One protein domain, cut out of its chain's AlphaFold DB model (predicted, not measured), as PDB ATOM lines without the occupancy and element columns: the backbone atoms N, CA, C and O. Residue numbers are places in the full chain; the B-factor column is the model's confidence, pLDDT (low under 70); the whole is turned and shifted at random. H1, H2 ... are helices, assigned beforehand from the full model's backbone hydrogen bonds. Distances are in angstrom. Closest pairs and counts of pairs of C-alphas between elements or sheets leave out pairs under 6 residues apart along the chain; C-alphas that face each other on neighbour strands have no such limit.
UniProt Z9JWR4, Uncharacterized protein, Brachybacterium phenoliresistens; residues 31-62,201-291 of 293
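This is residues 31 to 62 and 201 to 291 of the 293 residues of an uncharacterized protein of Brachybacterium phenoliresistens (UniProt Z9JWR4). H1 lies in the middle, crossed by long H3 on one side, with the hairpin of H5 and H6 on the other; H2 and H4, side by side, stand across H3. Residues 201 to 208 of H3 stick out. The printed part has 123 residues, 95 of them in six named helices in order H1 to H6, with no named strand; the class is all helix, and the whole is compact, with a radius of gyration of the C-alphas of 14.6 A and spans of 41 by 39 by 33 A.

Find C-alpha 35 at (5.540, -13.283, -47.563); H1 runs from there to 45. Next come H2, 47 to 62; H3, 201 to 229, 38.3 A; H4, 236 to 244; H5, 249 to 269, 30.0 A; and H6, 274 to 282, ending at (4.576, -9.737, -34.845).

Look at the C-alphas of Ala 40 and Leu 213, 5.8 A apart: there H1 touches H3, with residues 213 to 217 of H3 alone, at a steep tilt of 59 degrees. H2 touches H4 at a shallow tilt of 27 degrees, closest C-alphas Ala 52 and Leu 240, 5.7 A. Hairpin H5 and H6 touch through residues 259 to 267 of H5, closest C-alphas Leu 263 and Ala 277, 5.8 A. Every O i to N i+4 pair is within hydrogen-bond range in H1, H2, H4, H5 and H6; H3 has 24 of 25.

Residues 63 to 200 are not printed; C-alphas 62 and 201 are 18.1 A apart. pLDDT is under 70 in 41 residues, among them 51 to 62 and 201 to 212.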
ATOM      1  N   GLY A  31      -2.375 -10.478 -57.650       81.75
ATOM      2  CA  GLY A  31      -2.729 -11.766 -57.040       81.75
ATOM      3  C   GLY A  31      -1.994 -12.081 -55.730       81.75
ATOM      4  O   GLY A  31      -1.405 -11.175 -55.139       81.75
ATOM      5  N   PRO A  32      -2.074 -13.338 -55.249       85.19
ATOM      6  CA  PRO A  32      -1.494 -13.750 -53.974       85.19
ATOM      7  C   PRO A  32       0.039 -13.702 -53.992       85.19
ATOM      8  O   PRO A  32       0.666 -13.973 -55.019       85.19
ATOM      9  N   VAL A  33       0.633 -13.369 -52.846       83.69
ATOM     10  CA  VAL A  33       2.078 -13.156 -52.681       83.69
ATOM     11  C   VAL A  33       2.603 -13.958 -51.496       83.69
ATOM     12  O   VAL A  33       2.047 -13.881 -50.407       83.69
ATOM     13  N   ASP A  34       3.710 -14.668 -51.714       85.62
ATOM     14  CA  ASP A  34       4.505 -15.303 -50.658       85.62
ATOM     15  C   ASP A  34       5.192 -14.214 -49.815       85.62
ATOM     16  O   ASP A  34       5.920 -13.360 -50.339       85.62
ATOM     17  N   LEU A  35       4.953 -14.223 -48.509       85.38
ATOM     18  CA  LEU A  35       5.540 -13.283 -47.563       85.38
ATOM     19  C   LEU A  35       7.067 -13.408 -47.494       85.38
ATOM     20  O   LEU A  35       7.741 -12.402 -47.267       85.38
ATOM     21  N   GLY A  36       7.629 -14.584 -47.772       84.31
ATOM     22  CA  GLY A  36       9.058 -14.781 -48.000       84.31
ATOM     23  C   GLY A  36       9.608 -13.992 -49.197       84.31
ATOM     24  O   GLY A  36      10.739 -13.505 -49.132       84.31
ATOM     25  N   GLU A  37       8.830 -13.781 -50.266       85.69
ATOM     26  CA  GLU A  37       9.202 -12.866 -51.358       85.69
ATOM     27  C   GLU A  37       9.137 -11.398 -50.906       85.69
ATOM     28  O   GLU A  37      10.056 -10.627 -51.198       85.69
ATOM     29  N   ALA A  38       8.096 -11.002 -50.166       85.44
ATOM     30  CA  ALA A  38       7.976  -9.641 -49.632       85.44
ATOM     31  C   ALA A  38       9.120  -9.300 -48.653       85.44
ATOM     32  O   ALA A  38       9.733  -8.233 -48.750       85.44
ATOM     33  N   GLU A  39       9.469 -10.237 -47.768       86.94
ATOM     34  CA  GLU A  39      10.611 -10.173 -46.849       86.94
ATOM     35  C   GLU A  39      11.940 -10.091 -47.610       86.94
ATOM     36  O   GLU A  39      12.760  -9.214 -47.328       86.94
ATOM     37  N   ALA A  40      12.142 -10.933 -48.629       81.75
ATOM     38  CA  ALA A  40      13.338 -10.882 -49.466       81.75
ATOM     39  C   ALA A  40      13.473  -9.540 -50.212       81.75
ATOM     40  O   ALA A  40      14.582  -9.017 -50.329       81.75
ATOM     41  N   ARG A  41      12.368  -8.939 -50.673       83.69
ATOM     42  CA  ARG A  41      12.361  -7.616 -51.327       83.69
ATOM     43  C   ARG A  41      12.680  -6.476 -50.364       83.69
ATOM     44  O   ARG A  41      13.484  -5.617 -50.716       83.69
ATOM     45  N   LEU A  42      12.119  -6.492 -49.152       84.88
ATOM     46  CA  LEU A  42      12.479  -5.552 -48.083       84.88
ATOM     47  C   LEU A  42      13.974  -5.653 -47.738       84.88
ATOM     48  O   LEU A  42      14.672  -4.641 -47.703       84.88
ATOM     49  N   ILE A  43      14.488  -6.876 -47.570       81.44
ATOM     50  CA  ILE A  43      15.910  -7.139 -47.309       81.44
ATOM     51  C   ILE A  43      16.798  -6.643 -48.454       81.44
ATOM     52  O   ILE A  43      17.878  -6.131 -48.180       81.44
ATOM     53  N   LEU A  44      16.380  -6.788 -49.720       74.75
ATOM     54  CA  LEU A  44      17.179  -6.394 -50.886       74.75
ATOM     55  C   LEU A  44      17.294  -4.874 -51.108       74.75
ATOM     56  O   LEU A  44      18.173  -4.466 -51.870       74.75
ATOM     57  N   ARG A  45      16.453  -4.053 -50.462       75.81
ATOM     58  CA  ARG A  45      16.518  -2.580 -50.540       75.81
ATOM     59  C   ARG A  45      17.580  -1.974 -49.616       75.81
ATOM     60  O   ARG A  45      18.223  -1.002 -49.996       75.81
ATOM     61  N   ASP A  46      17.788  -2.536 -48.428       75.25
ATOM     62  CA  ASP A  46      18.730  -2.000 -47.435       75.25
ATOM     63  C   ASP A  46      20.142  -2.581 -47.637       75.25
ATOM     64  O   ASP A  46      20.365  -3.772 -47.432       75.25
ATOM     65  N   GLU A  47      21.130  -1.748 -47.988       66.12
ATOM     66  CA  GLU A  47      22.508  -2.196 -48.256       66.12
ATOM     67  C   GLU A  47      23.190  -2.933 -47.083       66.12
ATOM     68  O   GLU A  47      24.091  -3.745 -47.311       66.12
ATOM     69  N   ARG A  48      22.775  -2.704 -45.830       66.81
ATOM     70  CA  ARG A  48      23.323  -3.362 -44.630       66.81
ATOM     71  C   ARG A  48      22.651  -4.708 -44.369       66.81
ATOM     72  O   ARG A  48      23.347  -5.664 -44.019       66.81
ATOM     73  N   LEU A  49      21.339  -4.824 -44.589       71.94
ATOM     74  CA  LEU A  49      20.627  -6.112 -44.548       71.94
ATOM     75  C   LEU A  49      21.037  -6.993 -45.735       71.94
ATOM     76  O   LEU A  49      21.396  -8.161 -45.546       71.94
ATOM     77  N   VAL A  50      21.128  -6.399 -46.930       70.38
ATOM     78  CA  VAL A  50      21.856  -6.940 -48.083       70.38
ATOM     79  C   VAL A  50      23.261  -7.341 -47.662       70.38
ATOM     80  O   VAL A  50      23.672  -8.436 -47.999       70.38
ATOM     81  N   GLY A  51      24.006  -6.528 -46.913       65.38
ATOM     82  CA  GLY A  51      25.346  -6.861 -46.423       65.38
ATOM     83  C   GLY A  51      25.395  -8.121 -45.548       65.38
ATOM     84  O   GLY A  51      26.301  -8.935 -45.711       65.38
ATOM     85  N   ALA A  52      24.401  -8.347 -44.685       66.62
ATOM     86  CA  ALA A  52      24.298  -9.553 -43.856       66.62
ATOM     87  C   ALA A  52      23.946 -10.802 -44.687       66.62
ATOM     88  O   ALA A  52      24.639 -11.827 -44.646       66.62
ATOM     89  N   VAL A  53      22.894 -10.713 -45.506       65.06
ATOM     90  CA  VAL A  53      22.434 -11.844 -46.327       65.06
ATOM     91  C   VAL A  53      23.398 -12.115 -47.485       65.06
ATOM     92  O   VAL A  53      23.689 -13.268 -47.809       65.06
ATOM     93  N   ARG A  54      24.008 -11.071 -48.056       61.78
ATOM     94  CA  ARG A  54      25.076 -11.199 -49.048       61.78
ATOM     95  C   ARG A  54      26.427 -11.531 -48.446       61.78
ATOM     96  O   ARG A  54      27.172 -12.160 -49.175       61.78
ATOM     97  N   GLY A  55      26.762 -11.214 -47.198       58.78
ATOM     98  CA  GLY A  55      28.038 -11.593 -46.570       58.78
ATOM     99  C   GLY A  55      28.133 -13.102 -46.335       58.78
ATOM    100  O   GLY A  55      29.109 -13.759 -46.712       58.78
ATOM    101  N   THR A  56      27.040 -13.690 -45.848       58.03
ATOM    102  CA  THR A  56      26.862 -15.148 -45.812       58.03
ATOM    103  C   THR A  56      26.711 -15.741 -47.220       58.03
ATOM    104  O   THR A  56      27.200 -16.844 -47.492       58.03
ATOM    105  N   SER A  57      26.139 -14.988 -48.172       52.03
ATOM    106  CA  SER A  57      26.209 -15.342 -49.594       52.03
ATOM    107  C   SER A  57      27.603 -15.237 -50.183       52.03
ATOM    108  O   SER A  57      27.878 -16.040 -51.044       52.03
ATOM    109  N   ALA A  58      28.482 -14.340 -49.750       50.47
ATOM    110  CA  ALA A  58      29.805 -14.132 -50.325       50.47
ATOM    111  C   ALA A  58      30.721 -15.257 -49.866       50.47
ATOM    112  O   ALA A  58      31.415 -15.839 -50.679       50.47
ATOM    113  N   ARG A  59      30.599 -15.717 -48.615       56.53
ATOM    114  CA  ARG A  59      31.267 -16.953 -48.179       56.53
ATOM    115  C   ARG A  59      30.798 -18.196 -48.957       56.53
ATOM    116  O   ARG A  59      31.638 -18.997 -49.357       56.53
ATOM    117  N   ARG A  60      29.493 -18.345 -49.248       52.66
ATOM    118  CA  ARG A  60      28.969 -19.469 -50.069       52.66
ATOM    119  C   ARG A  60      29.184 -19.282 -51.589       52.66
ATOM    120  O   ARG A  60      29.431 -20.255 -52.291       52.66
ATOM    121  N   ARG A  61      29.158 -18.051 -52.106       48.12
ATOM    122  CA  ARG A  61      29.376 -17.669 -53.516       48.12
ATOM    123  C   ARG A  61      30.848 -17.514 -53.853       48.12
ATOM    124  O   ARG A  61      31.171 -17.674 -55.008       48.12
ATOM    125  N   ASP A  62      31.761 -17.304 -52.915       53.44
ATOM    126  CA  ASP A  62      33.194 -17.479 -53.171       53.44
ATOM    127  C   ASP A  62      33.595 -18.949 -53.098       53.44
ATOM    128  O   ASP A  62      34.614 -19.306 -53.676       53.44
ATOM    129  N   SER A 201      25.977 -11.222 -68.827       36.56
ATOM    130  CA  SER A 201      25.662 -10.092 -67.929       36.56
ATOM    131  C   SER A 201      24.208  -9.565 -67.890       36.56
ATOM    132  O   SER A 201      23.640  -9.476 -66.804       36.56
ATOM    133  N   ARG A 202      23.556  -9.205 -69.011       34.69
ATOM    134  CA  ARG A 202      22.195  -8.596 -68.953       34.69
ATOM    135  C   ARG A 202      21.083  -9.605 -68.662       34.69
ATOM    136  O   ARG A 202      20.170  -9.299 -67.899       34.69
ATOM    137  N   ARG A 203      21.170 -10.813 -69.235       45.31
ATOM    138  CA  ARG A 203      20.265 -11.919 -68.878       45.31
ATOM    139  C   ARG A 203      20.532 -12.358 -67.441       45.31
ATOM    140  O   ARG A 203      19.573 -12.597 -66.717       45.31
ATOM    141  N   HIS A 204      21.799 -12.351 -67.020       46.22
ATOM    142  CA  HIS A 204      22.162 -12.433 -65.615       46.22
ATOM    143  C   HIS A 204      21.508 -11.331 -64.787       46.22
ATOM    144  O   HIS A 204      20.956 -11.702 -63.788       46.22
ATOM    145  N   ARG A 205      21.430 -10.039 -65.133       40.47
ATOM    146  CA  ARG A 205      20.873  -9.051 -64.173       40.47
ATOM    147  C   ARG A 205      19.417  -9.323 -63.740       40.47
ATOM    148  O   ARG A 205      19.140  -9.270 -62.549       40.47
ATOM    149  N   ARG A 206      18.500  -9.673 -64.657       48.22
ATOM    150  CA  ARG A 206      17.114 -10.057 -64.284       48.22
ATOM    151  C   ARG A 206      17.052 -11.458 -63.670       48.22
ATOM    152  O   ARG A 206      16.343 -11.654 -62.690       48.22
ATOM    153  N   HIS A 207      17.825 -12.406 -64.204       56.62
ATOM    154  CA  HIS A 207      17.903 -13.756 -63.646       56.62
ATOM    155  C   HIS A 207      18.574 -13.782 -62.267       56.62
ATOM    156  O   HIS A 207      18.177 -14.594 -61.462       56.62
ATOM    157  N   HIS A 208      19.507 -12.871 -61.980       55.84
ATOM    158  CA  HIS A 208      20.194 -12.637 -60.709       55.84
ATOM    159  C   HIS A 208      19.338 -11.838 -59.747       55.84
ATOM    160  O   HIS A 208      19.544 -12.003 -58.567       55.84
ATOM    161  N   LEU A 209      18.398 -10.996 -60.188       58.44
ATOM    162  CA  LEU A 209      17.418 -10.441 -59.253       58.44
ATOM    163  C   LEU A 209      16.446 -11.540 -58.806       58.44
ATOM    164  O   LEU A 209      16.206 -11.691 -57.618       58.44
ATOM    165  N   GLN A 210      15.958 -12.360 -59.743       65.19
ATOM    166  CA  GLN A 210      15.125 -13.523 -59.417       65.19
ATOM    167  C   GLN A 210      15.900 -14.595 -58.633       65.19
ATOM    168  O   GLN A 210      15.354 -15.174 -57.709       65.19
ATOM    169  N   GLN A 211      17.172 -14.830 -58.960       68.50
ATOM    170  CA  GLN A 211      18.058 -15.757 -58.254       68.50
ATOM    171  C   GLN A 211      18.572 -15.168 -56.940       68.50
ATOM    172  O   GLN A 211      18.758 -15.942 -56.030       68.50
ATOM    173  N   ASP A 212      18.783 -13.854 -56.785       68.94
ATOM    174  CA  ASP A 212      19.088 -13.245 -55.477       68.94
ATOM    175  C   ASP A 212      17.844 -13.351 -54.581       68.94
ATOM    176  O   ASP A 212      17.988 -13.736 -53.431       68.94
ATOM    177  N   LEU A 213      16.635 -13.075 -55.093       71.25
ATOM    178  CA  LEU A 213      15.378 -13.282 -54.356       71.25
ATOM    179  C   LEU A 213      15.199 -14.750 -53.946       71.25
ATOM    180  O   LEU A 213      14.941 -15.028 -52.779       71.25
ATOM    181  N   GLU A 214      15.387 -15.683 -54.878       78.50
ATOM    182  CA  GLU A 214      15.267 -17.119 -54.618       78.50
ATOM    183  C   GLU A 214      16.397 -17.636 -53.707       78.50
ATOM    184  O   GLU A 214      16.119 -18.372 -52.771       78.50
ATOM    185  N   ASP A 215      17.648 -17.187 -53.878       74.94
ATOM    186  CA  ASP A 215      18.769 -17.464 -52.965       74.94
ATOM    187  C   ASP A 215      18.440 -16.960 -51.554       74.94
ATOM    188  O   ASP A 215      18.688 -17.673 -50.587       74.94
ATOM    189  N   VAL A 216      17.934 -15.727 -51.414       70.81
ATOM    190  CA  VAL A 216      17.552 -15.134 -50.121       70.81
ATOM    191  C   VAL A 216      16.437 -15.968 -49.491       70.81
ATOM    192  O   VAL A 216      16.599 -16.422 -48.363       70.81
ATOM    193  N   ARG A 217      15.361 -16.260 -50.228       77.06
ATOM    194  CA  ARG A 217      14.214 -17.057 -49.764       77.06
ATOM    195  C   ARG A 217      14.610 -18.485 -49.372       77.06
ATOM    196  O   ARG A 217      14.235 -18.946 -48.298       77.06
ATOM    197  N   GLN A 218      15.431 -19.163 -50.176       75.31
ATOM    198  CA  GLN A 218      15.960 -20.496 -49.861       75.31
ATOM    199  C   GLN A 218      16.906 -20.482 -48.656       75.31
ATOM    200  O   GLN A 218      16.893 -21.425 -47.870       75.31
ATOM    201  N   ARG A 219      17.713 -19.427 -48.469       72.38
ATOM    202  CA  ARG A 219      18.557 -19.270 -47.269       72.38
ATOM    203  C   ARG A 219      17.719 -19.081 -46.017       72.38
ATOM    204  O   ARG A 219      18.014 -19.730 -45.026       72.38
ATOM    205  N   LEU A 220      16.705 -18.219 -46.074       71.31
ATOM    206  CA  LEU A 220      15.808 -17.968 -44.948       71.31
ATOM    207  C   LEU A 220      15.086 -19.258 -44.533       71.31
ATOM    208  O   LEU A 220      15.153 -19.619 -43.363       71.31
ATOM    209  N   ARG A 221      14.541 -20.008 -45.502       74.75
ATOM    210  CA  ARG A 221      13.917 -21.325 -45.278       74.75
ATOM    211  C   ARG A 221      14.887 -22.350 -44.686       74.75
ATOM    212  O   ARG A 221      14.634 -22.869 -43.608       74.75
ATOM    213  N   ALA A 222      16.035 -22.582 -45.325       69.38
ATOM    214  CA  ALA A 222      17.007 -23.569 -44.846       69.38
ATOM    215  C   ALA A 222      17.627 -23.202 -43.481       69.38
ATOM    216  O   ALA A 222      18.030 -24.088 -42.730       69.38
ATOM    217  N   ASP A 223      17.723 -21.910 -43.152       66.38
ATOM    218  CA  ASP A 223      18.139 -21.450 -41.827       66.38
ATOM    219  C   ASP A 223      17.033 -21.626 -40.775       66.38
ATOM    220  O   ASP A 223      17.366 -21.882 -39.618       66.38
ATOM    221  N   ALA A 224      15.753 -21.487 -41.143       67.06
ATOM    222  CA  ALA A 224      14.625 -21.792 -40.266       67.06
ATOM    223  C   ALA A 224      14.559 -23.297 -39.983       67.06
ATOM    224  O   ALA A 224      14.605 -23.683 -38.820       67.06
ATOM    225  N   ASP A 225      14.623 -24.144 -41.015       70.25
ATOM    226  CA  ASP A 225      14.668 -25.607 -40.872       70.25
ATOM    227  C   ASP A 225      15.863 -26.054 -40.000       70.25
ATOM    228  O   ASP A 225      15.742 -26.927 -39.140       70.25
ATOM    229  N   ALA A 226      17.031 -25.418 -40.159       61.66
ATOM    230  CA  ALA A 226      18.200 -25.679 -39.317       61.66
ATOM    231  C   ALA A 226      18.056 -25.143 -37.878       61.66
ATOM    232  O   ALA A 226      18.648 -25.711 -36.960       61.66
ATOM    233  N   ALA A 227      17.303 -24.061 -37.666       58.50
ATOM    234  CA  ALA A 227      17.000 -23.521 -36.340       58.50
ATOM    235  C   ALA A 227      15.911 -24.323 -35.607       58.50
ATOM    236  O   ALA A 227      15.959 -24.402 -34.383       58.50
ATOM    237  N   GLU A 228      14.983 -24.945 -36.337       64.31
ATOM    238  CA  GLU A 228      14.030 -25.934 -35.817       64.31
ATOM    239  C   GLU A 228      14.749 -27.232 -35.407       64.31
ATOM    240  O   GLU A 228      14.465 -27.793 -34.352       64.31
ATOM    241  N   GLN A 229      15.724 -27.695 -36.200       63.06
ATOM    242  CA  GLN A 229      16.452 -28.951 -35.948       63.06
ATOM    243  C   GLN A 229      17.624 -28.831 -34.960       63.06
ATOM    244  O   GLN A 229      18.123 -29.847 -34.472       63.06
ATOM    245  N   GLN A 230      18.109 -27.619 -34.676       57.22
ATOM    246  CA  GLN A 230      19.184 -27.381 -33.714       57.22
ATOM    247  C   GLN A 230      18.886 -26.149 -32.860       57.22
ATOM    248  O   GLN A 230      18.981 -25.019 -33.350       57.22
ATOM    249  N   GLU A 231      18.697 -26.358 -31.550       53.03
ATOM    250  CA  GLU A 231      18.753 -25.329 -30.496       53.03
ATOM    251  C   GLU A 231      20.163 -24.700 -30.406       53.03
ATOM    252  O   GLU A 231      20.921 -24.860 -29.450       53.03
ATOM    253  N   GLY A 232      20.580 -24.003 -31.461       53.00
ATOM    254  CA  GLY A 232      21.970 -23.610 -31.622       53.00
ATOM    255  C   GLY A 232      22.397 -23.146 -33.009       53.00
ATOM    256  O   GLY A 232      23.455 -22.518 -33.077       53.00
ATOM    257  N   ALA A 233      21.634 -23.368 -34.088       47.47
ATOM    258  CA  ALA A 233      22.051 -22.976 -35.442       47.47
ATOM    259  C   ALA A 233      22.243 -21.447 -35.577       47.47
ATOM    260  O   ALA A 233      21.305 -20.655 -35.677       47.47
ATOM    261  N   ARG A 234      23.504 -20.985 -35.570       55.03
ATOM    262  CA  ARG A 234      23.872 -19.549 -35.557       55.03
ATOM    263  C   ARG A 234      23.921 -18.947 -36.973       55.03
ATOM    264  O   ARG A 234      24.906 -18.295 -37.313       55.03
ATOM    265  N   GLY A 235      22.892 -19.196 -37.784       62.38
ATOM    266  CA  GLY A 235      22.845 -18.859 -39.215       62.38
ATOM    267  C   GLY A 235      22.639 -17.370 -39.563       62.38
ATOM    268  O   GLY A 235      22.481 -16.538 -38.659       62.38
ATOM    269  N   PRO A 236      22.623 -17.029 -40.870       63.69
ATOM    270  CA  PRO A 236      22.292 -15.708 -41.413       63.69
ATOM    271  C   PRO A 236      21.104 -15.002 -40.742       63.69
ATOM    272  O   PRO A 236      21.204 -13.807 -40.482       63.69
ATOM    273  N   VAL A 237      20.036 -15.703 -40.344       70.62
ATOM    274  CA  VAL A 237      18.903 -15.111 -39.591       70.62
ATOM    275  C   VAL A 237      19.328 -14.499 -38.238       70.62
ATOM    276  O   VAL A 237      18.743 -13.521 -37.764       70.62
ATOM    277  N   ARG A 238      20.373 -15.015 -37.573       71.00
ATOM    278  CA  ARG A 238      20.949 -14.383 -36.366       71.00
ATOM    279  C   ARG A 238      21.848 -13.198 -36.716       71.00
ATOM    280  O   ARG A 238      21.937 -12.270 -35.915       71.00
ATOM    281  N   GLU A 239      22.512 -13.215 -37.866       71.12
ATOM    282  CA  GLU A 239      23.322 -12.093 -38.350       71.12
ATOM    283  C   GLU A 239      22.432 -10.924 -38.793       71.12
ATOM    284  O   GLU A 239      22.626  -9.816 -38.305       71.12
ATOM    285  N   LEU A 240      21.367 -11.195 -39.553       73.12
ATOM    286  CA  LEU A 240      20.303 -10.252 -39.900       73.12
ATOM    287  C   LEU A 240      19.695  -9.617 -38.640       73.12
ATOM    288  O   LEU A 240      19.752  -8.402 -38.477       73.12
ATOM    289  N   ARG A 241      19.232 -10.424 -37.671       77.12
ATOM    290  CA  ARG A 241      18.713  -9.910 -36.386       77.12
ATOM    291  C   ARG A 241      19.753  -9.128 -35.572       77.12
ATOM    292  O   ARG A 241      19.385  -8.204 -34.853       77.12
ATOM    293  N   ARG A 242      21.047  -9.469 -35.652       77.56
ATOM    294  CA  ARG A 242      22.136  -8.703 -35.010       77.56
ATOM    295  C   ARG A 242      22.398  -7.372 -35.707       77.56
ATOM    296  O   ARG A 242      22.715  -6.418 -35.007       77.56
ATOM    297  N   VAL A 243      22.296  -7.317 -37.034       75.94
ATOM    298  CA  VAL A 243      22.433  -6.081 -37.814       75.94
ATOM    299  C   VAL A 243      21.237  -5.176 -37.555       75.94
ATOM    300  O   VAL A 243      21.465  -4.049 -37.142       75.94
ATOM    301  N   ILE A 244      19.999  -5.684 -37.633       78.69
ATOM    302  CA  ILE A 244      18.770  -4.936 -37.298       78.69
ATOM    303  C   ILE A 244      18.866  -4.320 -35.892       78.69
ATOM    304  O   ILE A 244      18.696  -3.118 -35.736       78.69
ATOM    305  N   ARG A 245      19.256  -5.103 -34.872       79.00
ATOM    306  CA  ARG A 245      19.472  -4.611 -33.489       79.00
ATOM    307  C   ARG A 245      20.621  -3.603 -33.326       79.00
ATOM    308  O   ARG A 245      20.799  -3.071 -32.234       79.00
ATOM    309  N   ARG A 246      21.454  -3.413 -34.351       78.44
ATOM    310  CA  ARG A 246      22.585  -2.473 -34.383       78.44
ATOM    311  C   ARG A 246      22.353  -1.309 -35.349       78.44
ATOM    312  O   ARG A 246      23.229  -0.450 -35.441       78.44
ATOM    313  N   LEU A 247      21.223  -1.270 -36.057       76.25
ATOM    314  CA  LEU A 247      20.851  -0.104 -36.849       76.25
ATOM    315  C   LEU A 247      20.595   1.088 -35.904       76.25
ATOM    316  O   LEU A 247      20.058   0.903 -34.808       76.25
ATOM    317  N   PRO A 248      20.968   2.317 -36.295       77.88
ATOM    318  CA  PRO A 248      20.487   3.532 -35.651       77.88
ATOM    319  C   PRO A 248      18.956   3.534 -35.546       77.88
ATOM    320  O   PRO A 248      18.276   3.118 -36.481       77.88
ATOM    321  N   ARG A 249      18.406   4.057 -34.438       75.44
ATOM    322  CA  ARG A 249      16.950   4.052 -34.177       75.44
ATOM    323  C   ARG A 249      16.123   4.592 -35.350       75.44
ATOM    324  O   ARG A 249      15.158   3.954 -35.738       75.44
ATOM    325  N   LEU A 250      16.564   5.686 -35.973       66.75
ATOM    326  CA  LEU A 250      15.901   6.296 -37.134       66.75
ATOM    327  C   LEU A 250      15.828   5.370 -38.363       66.75
ATOM    328  O   LEU A 250      14.849   5.408 -39.105       66.75
ATOM    329  N   GLU A 251      16.852   4.538 -38.584       74.31
ATOM    330  CA  GLU A 251      16.861   3.549 -39.668       74.31
ATOM    331  C   GLU A 251      15.941   2.368 -39.329       74.31
ATOM    332  O   GLU A 251      15.181   1.919 -40.184       74.31
ATOM    333  N   GLN A 252      15.935   1.918 -38.068       80.06
ATOM    334  CA  GLN A 252      15.015   0.883 -37.593       80.06
ATOM    335  C   GLN A 252      13.547   1.343 -37.693       80.06
ATOM    336  O   GLN A 252      12.715   0.623 -38.234       80.06
ATOM    337  N   GLU A 253      13.238   2.570 -37.271       79.38
ATOM    338  CA  GLU A 253      11.923   3.207 -37.431       79.38
ATOM    339  C   GLU A 253      11.543   3.409 -38.909       79.38
ATOM    340  O   GLU A 253      10.362   3.441 -39.249       79.38
ATOM    341  N   GLY A 254      12.517   3.574 -39.812       81.00
ATOM    342  CA  GLY A 254      12.303   3.545 -41.263       81.00
ATOM    343  C   GLY A 254      11.888   2.158 -41.752       81.00
ATOM    344  O   GLY A 254      10.820   2.005 -42.343       81.00
ATOM    345  N   LEU A 255      12.686   1.145 -41.416       83.56
ATOM    346  CA  LEU A 255      12.439  -0.255 -41.755       83.56
ATOM    347  C   LEU A 255      11.085  -0.750 -41.223       83.56
ATOM    348  O   LEU A 255      10.361  -1.427 -41.947       83.56
ATOM    349  N   ASP A 256      10.703  -0.371 -40.000       87.06
ATOM    350  CA  ASP A 256       9.405  -0.709 -39.408       87.06
ATOM    351  C   ASP A 256       8.225   0.000 -40.099       87.06
ATOM    352  O   ASP A 256       7.188  -0.628 -40.334       87.06
ATOM    353  N   ARG A 257       8.377   1.269 -40.508       85.75
ATOM    354  CA  ARG A 257       7.358   1.971 -41.312       85.75
ATOM    355  C   ARG A 257       7.176   1.328 -42.682       85.75
ATOM    356  O   ARG A 257       6.046   1.178 -43.140       85.75
ATOM    357  N   ASP A 258       8.258   0.928 -43.338       86.81
ATOM    358  CA  ASP A 258       8.178   0.305 -44.660       86.81
ATOM    359  C   ASP A 258       7.658  -1.133 -44.590       86.81
ATOM    360  O   ASP A 258       6.844  -1.528 -45.424       86.81
ATOM    361  N   ARG A 259       8.013  -1.870 -43.532       89.81
ATOM    362  CA  ARG A 259       7.412  -3.157 -43.159       89.81
ATOM    363  C   ARG A 259       5.888  -3.054 -43.049       89.81
ATOM    364  O   ARG A 259       5.174  -3.815 -43.700       89.81
ATOM    365  N   GLN A 260       5.389  -2.070 -42.296       90.69
ATOM    366  CA  GLN A 260       3.953  -1.796 -42.163       90.69
ATOM    367  C   GLN A 260       3.308  -1.394 -43.500       90.69
ATOM    368  O   GLN A 260       2.269  -1.939 -43.864       90.69
ATOM    369  N   ARG A 261       3.934  -0.490 -44.266       90.50
ATOM    370  CA  ARG A 261       3.426  -0.027 -45.573       90.50
ATOM    371  C   ARG A 261       3.330  -1.142 -46.612       90.50
ATOM    372  O   ARG A 261       2.378  -1.147 -47.388       90.50
ATOM    373  N   VAL A 262       4.296  -2.064 -46.649       90.88
ATOM    374  CA  VAL A 262       4.280  -3.221 -47.560       90.88
ATOM    375  C   VAL A 262       3.159  -4.183 -47.182       90.88
ATOM    376  O   VAL A 262       2.347  -4.509 -48.044       90.88
ATOM    377  N   LEU A 263       3.052  -4.579 -45.907       93.19
ATOM    378  CA  LEU A 263       1.969  -5.458 -45.451       93.19
ATOM    379  C   LEU A 263       0.595  -4.828 -45.683       93.19
ATOM    380  O   LEU A 263      -0.301  -5.484 -46.202       93.19
ATOM    381  N   GLU A 264       0.437  -3.539 -45.379       94.19
ATOM    382  CA  GLU A 264      -0.811  -2.830 -45.636       94.19
ATOM    383  C   GLU A 264      -1.143  -2.758 -47.135       94.19
ATOM    384  O   GLU A 264      -2.301  -2.942 -47.507       94.19
ATOM    385  N   ALA A 265      -0.159  -2.517 -48.005       90.88
ATOM    386  CA  ALA A 265      -0.375  -2.501 -49.449       90.88
ATOM    387  C   ALA A 265      -0.807  -3.879 -49.980       90.88
ATOM    388  O   ALA A 265      -1.802  -3.957 -50.702       90.88
ATOM    389  N   LEU A 266      -0.127  -4.957 -49.570       91.75
ATOM    390  CA  LEU A 266      -0.477  -6.334 -49.941       91.75
ATOM    391  C   LEU A 266      -1.883  -6.712 -49.439       91.75
ATOM    392  O   LEU A 266      -2.697  -7.225 -50.208       91.75
ATOM    393  N   ARG A 267      -2.199  -6.384 -48.182       93.44
ATOM    394  CA  ARG A 267      -3.511  -6.593 -47.544       93.44
ATOM    395  C   ARG A 267      -4.628  -5.856 -48.282       93.44
ATOM    396  O   ARG A 267      -5.586  -6.477 -48.731       93.44
ATOM    397  N   ARG A 268      -4.474  -4.542 -48.510       91.88
ATOM    398  CA  ARG A 268      -5.435  -3.718 -49.276       91.88
ATOM    399  C   ARG A 268      -5.619  -4.209 -50.716       91.88
ATOM    400  O   ARG A 268      -6.674  -3.979 -51.300       91.88
ATOM    401  N   ARG A 269      -4.607  -4.860 -51.303       89.38
ATOM    402  CA  ARG A 269      -4.667  -5.424 -52.659       89.38
ATOM    403  C   ARG A 269      -5.363  -6.790 -52.724       89.38
ATOM    404  O   ARG A 269      -5.741  -7.195 -53.826       89.38
ATOM    405  N   GLY A 270      -5.539  -7.467 -51.585       88.06
ATOM    406  CA  GLY A 270      -5.999  -8.856 -51.495       88.06
ATOM    407  C   GLY A 270      -4.907  -9.885 -51.815       88.06
ATOM    408  O   GLY A 270      -5.224 -11.009 -52.190       88.06
ATOM    409  N   ALA A 271      -3.629  -9.499 -51.720       88.69
ATOM    410  CA  ALA A 271      -2.488 -10.382 -51.970       88.69
ATOM    411  C   ALA A 271      -2.143 -11.281 -50.766       88.69
ATOM    412  O   ALA A 271      -1.532 -12.332 -50.944       88.69
ATOM    413  N   ILE A 272      -2.545 -10.867 -49.559       90.94
ATOM    414  CA  ILE A 272      -2.455 -11.614 -48.296       90.94
ATOM    415  C   ILE A 272      -3.732 -11.376 -47.476       90.94
ATOM    416  O   ILE A 272      -4.426 -10.380 -47.695       90.94
ATOM    417  N   SER A 273      -4.042 -12.270 -46.532       91.56
ATOM    418  CA  SER A 273      -5.187 -12.098 -45.624       91.56
ATOM    419  C   SER A 273      -4.907 -11.073 -44.510       91.56
ATOM    420  O   SER A 273      -3.755 -10.707 -44.263       91.56
ATOM    421  N   GLU A 274      -5.958 -10.622 -43.816       91.44
ATOM    422  CA  GLU A 274      -5.836  -9.762 -42.627       91.44
ATOM    423  C   GLU A 274      -5.018 -10.447 -41.519       91.44
ATOM    424  O   GLU A 274      -4.081  -9.863 -40.983       91.44
ATOM    425  N   GLU A 275      -5.332 -11.713 -41.234       92.38
ATOM    426  CA  GLU A 275      -4.667 -12.548 -40.228       92.38
ATOM    427  C   GLU A 275      -3.177 -12.729 -40.553       92.38
ATOM    428  O   GLU A 275      -2.311 -12.436 -39.729       92.38
ATOM    429  N   THR A 276      -2.873 -13.081 -41.805       91.81
ATOM    430  CA  THR A 276      -1.507 -13.189 -42.339       91.81
ATOM    431  C   THR A 276      -0.731 -11.873 -42.188       91.81
ATOM    432  O   THR A 276       0.445 -11.884 -41.823       91.81
ATOM    433  N   ALA A 277      -1.376 -10.725 -42.432       90.81
ATOM    434  CA  ALA A 277      -0.756  -9.414 -42.264       90.81
ATOM    435  C   ALA A 277      -0.469  -9.089 -40.788       90.81
ATOM    436  O   ALA A 277       0.619  -8.601 -40.482       90.81
ATOM    437  N   VAL A 278      -1.398  -9.390 -39.872       92.19
ATOM    438  CA  VAL A 278      -1.202  -9.207 -38.422       92.19
ATOM    439  C   VAL A 278      -0.045 -10.075 -37.925       92.19
ATOM    440  O   VAL A 278       0.918  -9.534 -37.377       92.19
ATOM    441  N   MET A 279      -0.053 -11.380 -38.212       90.50
ATOM    442  CA  MET A 279       1.025 -12.299 -37.816       90.50
ATOM    443  C   MET A 279       2.400 -11.851 -38.342       90.50
ATOM    444  O   MET A 279       3.399 -11.911 -37.624       90.50
ATOM    445  N   ALA A 280       2.470 -11.320 -39.568       88.94
ATOM    446  CA  ALA A 280       3.712 -10.791 -40.131       88.94
ATOM    447  C   ALA A 280       4.224  -9.524 -39.408       88.94
ATOM    448  O   ALA A 280       5.434  -9.276 -39.374       88.94
ATOM    449  N   THR A 281       3.353  -8.718 -38.786       88.56
ATOM    450  CA  THR A 281       3.808  -7.586 -37.950       88.56
ATOM    451  C   THR A 281       4.433  -8.026 -36.624       88.56
ATOM    452  O   THR A 281       5.325  -7.338 -36.119       88.56
ATOM    453  N   GLU A 282       4.038  -9.181 -36.092       87.88
ATOM    454  CA  GLU A 282       4.576  -9.737 -34.845       87.88
ATOM    455  C   GLU A 282       5.874 -10.527 -35.073       87.88
ATOM    456  O   GLU A 282       6.770 -10.529 -34.223       87.88
ATOM    457  N   LEU A 283       6.027 -11.153 -36.247       84.19
ATOM    458  CA  LEU A 283       7.246 -11.878 -36.595       84.19
ATOM    459  C   LEU A 283       8.437 -10.946 -36.906       84.19
ATOM    460  O   LEU A 283       8.307  -9.966 -37.649       84.19
ATOM    461  N   PRO A 284       9.645 -11.270 -36.396       81.62
ATOM    462  CA  PRO A 284      10.867 -10.560 -36.749       81.62
ATOM    463  C   PRO A 284      11.313 -10.906 -38.175       81.62
ATOM    464  O   PRO A 284      11.216 -12.058 -38.593       81.62
ATOM    465  N   LEU A 285      11.908  -9.932 -38.872       78.94
ATOM    466  CA  LEU A 285      12.484 -10.148 -40.202       78.94
ATOM    467  C   LEU A 285      13.515 -11.294 -40.206       78.94
ATOM    468  O   LEU A 285      14.379 -11.409 -39.327       78.94
ATOM    469  N   GLY A 286      13.408 -12.111 -41.246       77.06
ATOM    470  CA  GLY A 286      14.024 -13.418 -41.420       77.06
ATOM    471  C   GLY A 286      13.130 -14.602 -41.018       77.06
ATOM    472  O   GLY A 286      13.671 -15.695 -40.865       77.06
ATOM    473  N   ARG A 287      11.820 -14.400 -40.803       82.44
ATOM    474  CA  ARG A 287      10.838 -15.444 -40.422       82.44
ATOM    475  C   ARG A 287       9.482 -15.328 -41.126       82.44
ATOM    476  O   ARG A 287       8.638 -16.190 -40.930       82.44
ATOM    477  N   TRP A 288       9.230 -14.302 -41.937       87.62
ATOM    478  CA  TRP A 288       7.923 -14.139 -42.592       87.62
ATOM    479  C   TRP A 288       7.558 -15.302 -43.514       87.62
ATOM    480  O   TRP A 288       6.390 -15.656 -43.613       87.62
ATOM    481  N   HIS A 289       8.565 -15.937 -44.111       81.50
ATOM    482  CA  HIS A 289       8.416 -17.142 -44.926       81.50
ATOM    483  C   HIS A 289       7.828 -18.363 -44.183       81.50
ATOM    484  O   HIS A 289       7.540 -19.379 -44.816       81.50
ATOM    485  N   GLU A 290       7.704 -18.311 -42.852       84.06
ATOM    486  CA  GLU A 290       7.038 -19.341 -42.045       84.06
ATOM    487  C   GLU A 290       5.506 -19.243 -42.138       84.06
ATOM    488  O   GLU A 290       4.828 -20.240 -41.913       84.06
ATOM    489  N   LEU A 291       4.970 -18.073 -42.511       86.38
ATOM    490  CA  LEU A 291       3.535 -17.822 -42.718       86.38
ATOM    491  C   LEU A 291       3.041 -18.217 -44.122       86.38
ATOM    492  O   LEU A 291       1.860 -18.067 -44.417       86.38
TER     493      LEU A 291